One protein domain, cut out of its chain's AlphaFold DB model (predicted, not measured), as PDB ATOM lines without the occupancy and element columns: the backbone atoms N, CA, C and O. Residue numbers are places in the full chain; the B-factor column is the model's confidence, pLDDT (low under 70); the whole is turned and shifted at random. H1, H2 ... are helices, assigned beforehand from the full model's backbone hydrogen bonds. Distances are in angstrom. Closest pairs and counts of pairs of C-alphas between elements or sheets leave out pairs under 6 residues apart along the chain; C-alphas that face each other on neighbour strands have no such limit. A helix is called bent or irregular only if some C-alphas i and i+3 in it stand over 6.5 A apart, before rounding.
ATOM      1  N   GLN A   4      11.895  -7.114  47.474       79.75
ATOM      2  CA  GLN A   4      11.379  -8.483  47.457       79.75
ATOM      3  C   GLN A   4      11.046  -8.944  46.033       79.75
ATOM      4  O   GLN A   4      11.591  -9.932  45.555       79.75
ATOM      5  N   ARG A   5      10.291  -8.129  45.280       75.88
ATOM      6  CA  ARG A   5       9.936  -8.430  43.880       75.88
ATOM      7  C   ARG A   5      11.145  -8.641  42.966       75.88
ATOM      8  O   ARG A   5      11.049  -9.359  41.975       75.88
ATOM      9  N   ARG A   6      12.279  -7.999  43.259       74.19
ATOM     10  CA  ARG A   6      13.516  -8.185  42.486       74.19
ATOM     11  C   ARG A   6      14.187  -9.520  42.799       74.19
ATOM     12  O   ARG A   6      14.694 -10.135  41.867       74.19
ATOM     13  N   HIS A   7      14.166  -9.960  44.055       78.88
ATOM     14  CA  HIS A   7      14.692 -11.260  44.469       78.88
ATOM     15  C   HIS A   7      13.881 -12.401  43.843       78.88
ATOM     16  O   HIS A   7      14.443 -13.224  43.123       78.88
ATOM     17  N   ASP A   8      12.552 -12.353  43.971       79.69
ATOM     18  CA  ASP A   8      11.651 -13.379  43.428       79.69
ATOM     19  C   ASP A   8      11.783 -13.504  41.897       79.69
ATOM     20  O   ASP A   8      11.816 -14.599  41.336       79.69
ATOM     21  N   ALA A   9      11.936 -12.374  41.196       80.44
ATOM     22  CA  ALA A   9      12.146 -12.367  39.750       80.44
ATOM     23  C   ALA A   9      13.525 -12.915  39.334       80.44
ATOM     24  O   ALA A   9      13.665 -13.469  38.241       80.44
ATOM     25  N   VAL A  10      14.564 -12.732  40.156       82.69
ATOM     26  CA  VAL A  10      15.899 -13.301  39.904       82.69
ATOM     27  C   VAL A  10      15.874 -14.811  40.110       82.69
ATOM     28  O   VAL A  10      16.343 -15.532  39.227       82.69
ATOM     29  N   ASP A  11      15.267 -15.279  41.199       83.69
ATOM     30  CA  ASP A  11      15.124 -16.704  41.487       83.69
ATOM     31  C   ASP A  11      14.299 -17.402  40.409       83.69
ATOM     32  O   ASP A  11      14.751 -18.395  39.843       83.69
ATOM     33  N   GLY A  12      13.153 -16.840  40.011       86.62
ATOM     34  CA  GLY A  12      12.337 -17.398  38.929       86.62
ATOM     35  C   GLY A  12      13.104 -17.539  37.606       86.62
ATOM     36  O   GLY A  12      13.042 -18.578  36.945       86.62
ATOM     37  N   ARG A  13      13.916 -16.537  37.236       86.50
ATOM     38  CA  ARG A  13      14.781 -16.613  36.041       86.50
ATOM     39  C   ARG A  13      15.910 -17.634  36.178       86.50
ATOM     40  O   ARG A  13      16.411 -18.118  35.161       86.50
ATOM     41  N   ARG A  14      16.361 -17.914  37.400       90.69
ATOM     42  CA  ARG A  14      17.384 -18.921  37.683       90.69
ATOM     43  C   ARG A  14      16.806 -20.328  37.559       90.69
ATOM     44  O   ARG A  14      17.396 -21.146  36.859       90.69
ATOM     45  N   TRP A  15      15.635 -20.563  38.148       90.88
ATOM     46  CA  TRP A  15      14.909 -21.829  38.052       90.88
ATOM     47  C   TRP A  15      14.597 -22.200  36.606       90.88
ATOM     48  O   TRP A  15      14.937 -23.298  36.185       90.88
ATOM     49  N   LEU A  16      14.066 -21.271  35.804       92.75
ATOM     50  CA  LEU A  16      13.736 -21.561  34.403       92.75
ATOM     51  C   LEU A  16      14.969 -21.957  33.576       92.75
ATOM     52  O   LEU A  16      14.915 -22.896  32.784       92.75
ATOM     53  N   ARG A  17      16.102 -21.272  33.782       92.62
ATOM     54  CA  ARG A  17      17.369 -21.623  33.121       92.62
ATOM     55  C   ARG A  17      17.867 -23.004  33.529       92.62
ATOM     56  O   ARG A  17      18.326 -23.753  32.671       92.62
ATOM     57  N   GLN A  18      17.771 -23.329  34.816       93.06
ATOM     58  CA  GLN A  18      18.158 -24.640  35.316       93.06
ATOM     59  C   GLN A  18      17.253 -25.731  34.732       93.06
ATOM     60  O   GLN A  18      17.771 -26.703  34.202       93.06
ATOM     61  N   CYS A  19      15.933 -25.518  34.695       92.31
ATOM     62  CA  CYS A  19      14.984 -26.455  34.092       92.31
ATOM     63  C   CYS A  19      15.297 -26.747  32.620       92.31
ATOM     64  O   CYS A  19      15.311 -27.906  32.228       92.31
ATOM     65  N   VAL A  20      15.574 -25.728  31.800       92.38
ATOM     66  CA  VAL A  20      15.904 -25.941  30.377       92.38
ATOM     67  C   VAL A  20      17.202 -26.741  30.220       92.38
ATOM     68  O   VAL A  20      17.261 -27.662  29.404       92.38
ATOM     69  N   ASN A  21      18.221 -26.436  31.027       93.75
ATOM     70  CA  ASN A  21      19.471 -27.200  31.032       93.75
ATOM     71  C   ASN A  21      19.257 -28.648  31.485       93.75
ATOM     72  O   ASN A  21      19.798 -29.566  30.873       93.75
ATOM     73  N   ASP A  22      18.460 -28.856  32.528       93.88
ATOM     74  CA  ASP A  22      18.160 -30.181  33.063       93.88
ATOM     75  C   ASP A  22      17.346 -31.005  32.063       93.88
ATOM     76  O   ASP A  22      17.651 -32.175  31.850       93.88
ATOM     77  N   ILE A  23      16.387 -30.396  31.357       91.69
ATOM     78  CA  ILE A  23      15.672 -31.056  30.259       91.69
ATOM     79  C   ILE A  23      16.672 -31.522  29.204       91.69
ATOM     80  O   ILE A  23      16.668 -32.696  28.858       91.69
ATOM     81  N   GLY A  24      17.571 -30.660  28.726       90.00
ATOM     82  CA  GLY A  24      18.573 -31.073  27.740       90.00
ATOM     83  C   GLY A  24      19.505 -32.179  28.251       90.00
ATOM     84  O   GLY A  24      19.822 -33.109  27.515       90.00
ATOM     85  N   LYS A  25      19.917 -32.103  29.520       93.00
ATOM     86  CA  LYS A  25      20.872 -33.030  30.143       93.00
ATOM     87  C   LYS A  25      20.283 -34.410  30.435       93.00
ATOM     88  O   LYS A  25      20.994 -35.405  30.312       93.00
ATOM     89  N   TYR A  26      19.029 -34.464  30.871       91.25
ATOM     90  CA  TYR A  26      18.383 -35.689  31.347       91.25
ATOM     91  C   TYR A  26      17.368 -36.268  30.354       91.25
ATOM     92  O   TYR A  26      16.859 -37.365  30.583       91.25
ATOM     93  N   SER A  27      17.074 -35.576  29.251       90.06
ATOM     94  CA  SER A  27      16.208 -36.120  28.205       90.06
ATOM     95  C   SER A  27      16.926 -37.166  27.367       90.06
ATOM     96  O   SER A  27      18.105 -37.044  27.032       90.06
ATOM     97  N   PHE A  28      16.169 -38.172  26.949       89.06
ATOM     98  CA  PHE A  28      16.626 -39.113  25.940       89.06
ATOM     99  C   PHE A  28      16.420 -38.536  24.534       89.06
ATOM    100  O   PHE A  28      15.425 -37.845  24.295       89.06
ATOM    101  N   PRO A  29      17.308 -38.846  23.572       89.62
ATOM    102  CA  PRO A  29      17.074 -38.509  22.176       89.62
ATOM    103  C   PRO A  29      15.732 -39.068  21.697       89.62
ATOM    104  O   PRO A  29      15.404 -40.220  21.988       89.62
ATOM    105  N   HIS A  30      15.001 -38.287  20.900       87.38
ATOM    106  CA  HIS A  30      13.693 -38.683  20.369       87.38
ATOM    107  C   HIS A  30      13.740 -40.054  19.673       87.38
ATOM    108  O   HIS A  30      12.968 -40.949  20.004       87.38
ATOM    109  N   ARG A  31      14.766 -40.273  18.840       89.25
ATOM    110  CA  ARG A  31      15.028 -41.546  18.148       89.25
ATOM    111  C   ARG A  31      15.136 -42.754  19.087       89.25
ATOM    112  O   ARG A  31      14.841 -43.879  18.689       89.25
ATOM    113  N   THR A  32      15.630 -42.554  20.308       89.00
ATOM    114  CA  THR A  32      15.709 -43.622  21.309       89.00
ATOM    115  C   THR A  32      14.315 -43.939  21.830       89.00
ATOM    116  O   THR A  32      13.944 -45.107  21.868       89.00
ATOM    117  N   VAL A  33      13.528 -42.914  22.161       89.00
ATOM    118  CA  VAL A  33      12.152 -43.054  22.661       89.00
ATOM    119  C   VAL A  33      11.246 -43.737  21.635       89.00
ATOM    120  O   VAL A  33      10.525 -44.660  21.995       89.00
ATOM    121  N   GLU A  34      11.331 -43.371  20.354       90.69
ATOM    122  CA  GLU A  34      10.546 -44.009  19.283       90.69
ATOM    123  C   GLU A  34      10.801 -45.519  19.193       90.69
ATOM    124  O   GLU A  34       9.863 -46.308  19.104       90.69
ATOM    125  N   LYS A  35      12.068 -45.941  19.292       87.44
ATOM    126  CA  LYS A  35      12.426 -47.366  19.295       87.44
ATOM    127  C   LYS A  35      11.872 -48.108  20.504       87.44
ATOM    128  O   LYS A  35      11.481 -49.258  20.357       87.44
ATOM    129  N   TRP A  36      11.859 -47.477  21.678       90.06
ATOM    130  CA  TRP A  36      11.264 -48.061  22.882       90.06
ATOM    131  C   TRP A  36       9.744 -48.178  22.761       90.06
ATOM    132  O   TRP A  36       9.191 -49.209  23.127       90.06
ATOM    133  N   ASN A  37       9.084 -47.166  22.196       89.88
ATOM    134  CA  ASN A  37       7.634 -47.161  21.993       89.88
ATOM    135  C   ASN A  37       7.167 -48.158  20.921       89.88
ATOM    136  O   ASN A  37       6.011 -48.565  20.940       89.88
ATOM    137  N   ALA A  38       8.046 -48.553  19.997       90.94
ATOM    138  CA  ALA A  38       7.759 -49.577  18.993       90.94
ATOM    139  C   ALA A  38       7.858 -51.017  19.535       90.94
ATOM    140  O   ALA A  38       7.526 -51.964  18.819       90.94
ATOM    141  N   LEU A  39       8.339 -51.206  20.770       91.69
ATOM    142  CA  LEU A  39       8.406 -52.528  21.382       91.69
ATOM    143  C   LEU A  39       7.014 -53.001  21.796       91.69
ATOM    144  O   LEU A  39       6.234 -52.259  22.389       91.69
ATOM    145  N   ASP A  40       6.740 -54.279  21.552       90.94
ATOM    146  CA  ASP A  40       5.540 -54.926  22.070       90.94
ATOM    147  C   ASP A  40       5.559 -54.982  23.608       90.94
ATOM    148  O   ASP A  40       6.599 -55.210  24.240       90.94
ATOM    149  N   ASN A  41       4.380 -54.839  24.218       91.06
ATOM    150  CA  ASN A  41       4.229 -54.858  25.670       91.06
ATOM    151  C   ASN A  41       4.752 -56.170  26.278       91.06
ATOM    152  O   ASN A  41       5.356 -56.154  27.344       91.06
ATOM    153  N   GLY A  42       4.611 -57.300  25.576       90.19
ATOM    154  CA  GLY A  42       5.133 -58.604  25.980       90.19
ATOM    155  C   GLY A  42       6.661 -58.676  26.071       90.19
ATOM    156  O   GLY A  42       7.182 -59.541  26.789       90.19
ATOM    157  N   ILE A  43       7.385 -57.793  25.376       92.69
ATOM    158  CA  ILE A  43       8.838 -57.619  25.511       92.69
ATOM    159  C   ILE A  43       9.122 -56.808  26.776       92.69
ATOM    160  O   ILE A  43       9.922 -57.243  27.600       92.69
ATOM    161  N   VAL A  44       8.432 -55.677  26.957       91.31
ATOM    162  CA  VAL A  44       8.647 -54.732  28.068       91.31
ATOM    163  C   VAL A  44       8.326 -55.350  29.434       91.31
ATOM    164  O   VAL A  44       9.084 -55.156  30.381       91.31
ATOM    165  N   ILE A  45       7.261 -56.151  29.539       95.38
ATOM    166  CA  ILE A  45       6.824 -56.788  30.798       95.38
ATOM    167  C   ILE A  45       7.596 -58.072  31.153       95.38
ATOM    168  O   ILE A  45       7.149 -58.870  31.980       95.38
ATOM    169  N   ALA A  46       8.734 -58.336  30.509       94.88
ATOM    170  CA  ALA A  46       9.512 -59.537  30.775       94.88
ATOM    171  C   ALA A  46       9.966 -59.612  32.248       94.88
ATOM    172  O   ALA A  46      10.591 -58.703  32.780       94.88
ATOM    173  N   HIS A  47       9.714 -60.758  32.886       95.00
ATOM    174  CA  HIS A  47       9.970 -60.981  34.316       95.00
ATOM    175  C   HIS A  47      11.463 -60.988  34.716       95.00
ATOM    176  O   HIS A  47      11.802 -61.018  35.896       95.00
ATOM    177  N   SER A  48      12.388 -61.010  33.751       96.19
ATOM    178  CA  SER A  48      13.827 -60.966  34.019       96.19
ATOM    179  C   SER A  48      14.581 -60.263  32.899       96.19
ATOM    180  O   SER A  48      14.162 -60.284  31.741       96.19
ATOM    181  N   VAL A  49      15.744 -59.697  33.230       94.62
ATOM    182  CA  VAL A  49      16.631 -59.039  32.254       94.62
ATOM    183  C   VAL A  49      17.063 -60.008  31.150       94.62
ATOM    184  O   VAL A  49      17.169 -59.622  29.988       94.62
ATOM    185  N   HIS A  50      17.281 -61.280  31.493       96.19
ATOM    186  CA  HIS A  50      17.648 -62.297  30.512       96.19
ATOM    187  C   HIS A  50      16.505 -62.563  29.520       96.19
ATOM    188  O   HIS A  50      16.731 -62.572  28.313       96.19
ATOM    189  N   ASN A  51      15.273 -62.697  30.022       94.12
ATOM    190  CA  ASN A  51      14.078 -62.873  29.196       94.12
ATOM    191  C   ASN A  51      13.803 -61.634  28.327       94.12
ATOM    192  O   ASN A  51      13.515 -61.762  27.141       94.12
ATOM    193  N   PHE A  52      13.969 -60.430  28.887       94.25
ATOM    194  CA  PHE A  52      13.878 -59.178  28.135       94.25
ATOM    195  C   PHE A  52      14.868 -59.164  26.964       94.25
ATOM    196  O   PHE A  52      14.486 -58.896  25.827       94.25
ATOM    197  N   LYS A  53      16.137 -59.506  27.229       93.69
ATOM    198  CA  LYS A  53      17.194 -59.535  26.213       93.69
ATOM    199  C   LYS A  53      16.894 -60.540  25.099       93.69
ATOM    200  O   LYS A  53      17.077 -60.193  23.936       93.69
ATOM    201  N   ASP A  54      16.437 -61.746  25.433       93.12
ATOM    202  CA  ASP A  54      16.075 -62.773  24.444       93.12
ATOM    203  C   ASP A  54      14.913 -62.317  23.545       93.12
ATOM    204  O   ASP A  54      15.016 -62.359  22.317       93.12
ATOM    205  N   LYS A  55      13.836 -61.794  24.145       92.69
ATOM    206  CA  LYS A  55      12.684 -61.264  23.401       92.69
ATOM    207  C   LYS A  55      13.057 -60.077  22.513       92.69
ATOM    208  O   LYS A  55      12.618 -60.012  21.367       92.69
ATOM    209  N   LEU A  56      13.890 -59.168  23.016       92.25
ATOM    210  CA  LEU A  56      14.364 -58.013  22.259       92.25
ATOM    211  C   LEU A  56      15.266 -58.427  21.085       92.25
ATOM    212  O   LEU A  56      15.149 -57.868  19.996       92.25
ATOM    213  N   ASP A  57      16.155 -59.404  21.282       91.56
ATOM    214  CA  ASP A  57      17.032 -59.910  20.220       91.56
ATOM    215  C   ASP A  57      16.228 -60.604  19.110       91.56
ATOM    216  O   ASP A  57      16.497 -60.392  17.927       91.56
ATOM    217  N   LYS A  58      15.181 -61.354  19.482       89.50
ATOM    218  CA  LYS A  58      14.217 -61.937  18.537       89.50
ATOM    219  C   LYS A  58      13.454 -60.868  17.761       89.50
ATOM    220  O   LYS A  58      13.423 -60.951  16.540       89.50
ATOM    221  N   TRP A  59      12.911 -59.850  18.432       88.50
ATOM    222  CA  TRP A  59      12.234 -58.722  17.777       88.50
ATOM    223  C   TRP A  59      13.151 -58.027  16.760       88.50
ATOM    224  O   TRP A  59      12.796 -57.866  15.596       88.50
ATOM    225  N   ARG A  60      14.402 -57.749  17.148       86.06
ATOM    226  CA  ARG A  60      15.396 -57.099  16.278       86.06
ATOM    227  C   ARG A  60      15.822 -57.955  15.077       86.06
ATOM    228  O   ARG A  60      16.313 -57.414  14.086       86.06
ATOM    229  N   LYS A  61      15.709 -59.283  15.179       81.69
ATOM    230  CA  LYS A  61      16.005 -60.237  14.097       81.69
ATOM    231  C   LYS A  61      14.789 -60.491  13.200       81.69
ATOM    232  O   LYS A  61      14.978 -60.635  11.998       81.69
ATOM    233  N   GLY A  62      13.581 -60.515  13.765       67.12
ATOM    234  CA  GLY A  62      12.313 -60.725  13.053       67.12
ATOM    235  C   GLY A  62      11.899 -59.557  12.152       67.12
ATOM    236  O   GLY A  62      11.226 -59.770  11.153       67.12
ATOM    237  N   ASP A  63      12.394 -58.346  12.412       57.44
ATOM    238  CA  ASP A  63      12.235 -57.203  11.495       57.44
ATOM    239  C   ASP A  63      13.009 -57.360  10.167       57.44
ATOM    240  O   ASP A  63      12.828 -56.570   9.246       57.44
ATOM    241  N   ARG A  64      13.888 -58.368  10.034       54.25
ATOM    242  CA  ARG A  64      14.611 -58.674   8.781       54.25
ATOM    243  C   ARG A  64      13.903 -59.697   7.885       54.25
ATOM    244  O   ARG A  64      14.497 -60.119   6.899       54.25
TER     245      ARG A  64
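This is residues 4 to 64 of the 66 residues of an uncharacterized protein of Portunus trituberculatus (UniProt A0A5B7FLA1). A long, straight helical arm, H1, sticks out from a small head at its far end, where the short helix H3 packs on H4 and H4 is set crosswise to the long axis. The short helix H2 comes between arm and head and touches neither H1 nor the head's helices; residues 4 to 35, which take in H1 and residues 30 to 35 of H2, stand free. The printed part has 61 residues with four named helices in the order H1, H2, H3, H4 and no named strand, and its class is all helix. The whole is extended, with a radius of gyration of the C-alphas of 20.4 A, and spans 61 by 25 by 15 A, the arm making much of the length.

The longest helix, H1, residues 4 to 26, touches no helix. A tight link of 3 residues joins it to H2, residues 30 to 37, yet H1 and H2 are apart, with no C-alpha of the one within 8 A of the other. H2 touches no helix either; a second tight link of 3 residues leads from it to H3, residues 41 to 44, and these two are apart as well. H3 touches H4, residues 49 to 62, with 4 pairs of C-alphas within 8 A. The closest C-alphas of the two are those of Ile 43 and Lys 55, 5.7 A apart, and H4 touches H3 with residues 52 to 56 alone. Their centres are 9.8 A apart, and a tight link of 4 residues joins them. H1 is apart from H3 and H4, and H2 is apart from H4. Every O i to N i+4 pair is within hydrogen-bond range in H1 and H4, and 3 of 4 are in H2; H3, with 4 residues, is too short for such a pair, but its 1 O i to N i+3 pair is within range.

H1 begins at C-alpha 4, at (11.379, -8.483, 47.457), and ends at C-alpha 26, at (18.383, -35.689, 31.347), 32.4 A away. H2, His 30 to Asn 37, measures 10.5 A from first to last C-alpha. H3 runs from Asn 41 to Val 44. H4 runs 19.8 A from C-alpha 49 to C-alpha 62, which is at (12.313, -60.725, 13.053). No helix is bent or irregular.

The two C-alphas farthest apart are those of Gln 4 and Arg 64, 63.4 A, the first and last printed residues. The printed part has no cut, and no link is long. The mean pLDDT of the printed part is 88.1, and residues 62 to 64 are under 70.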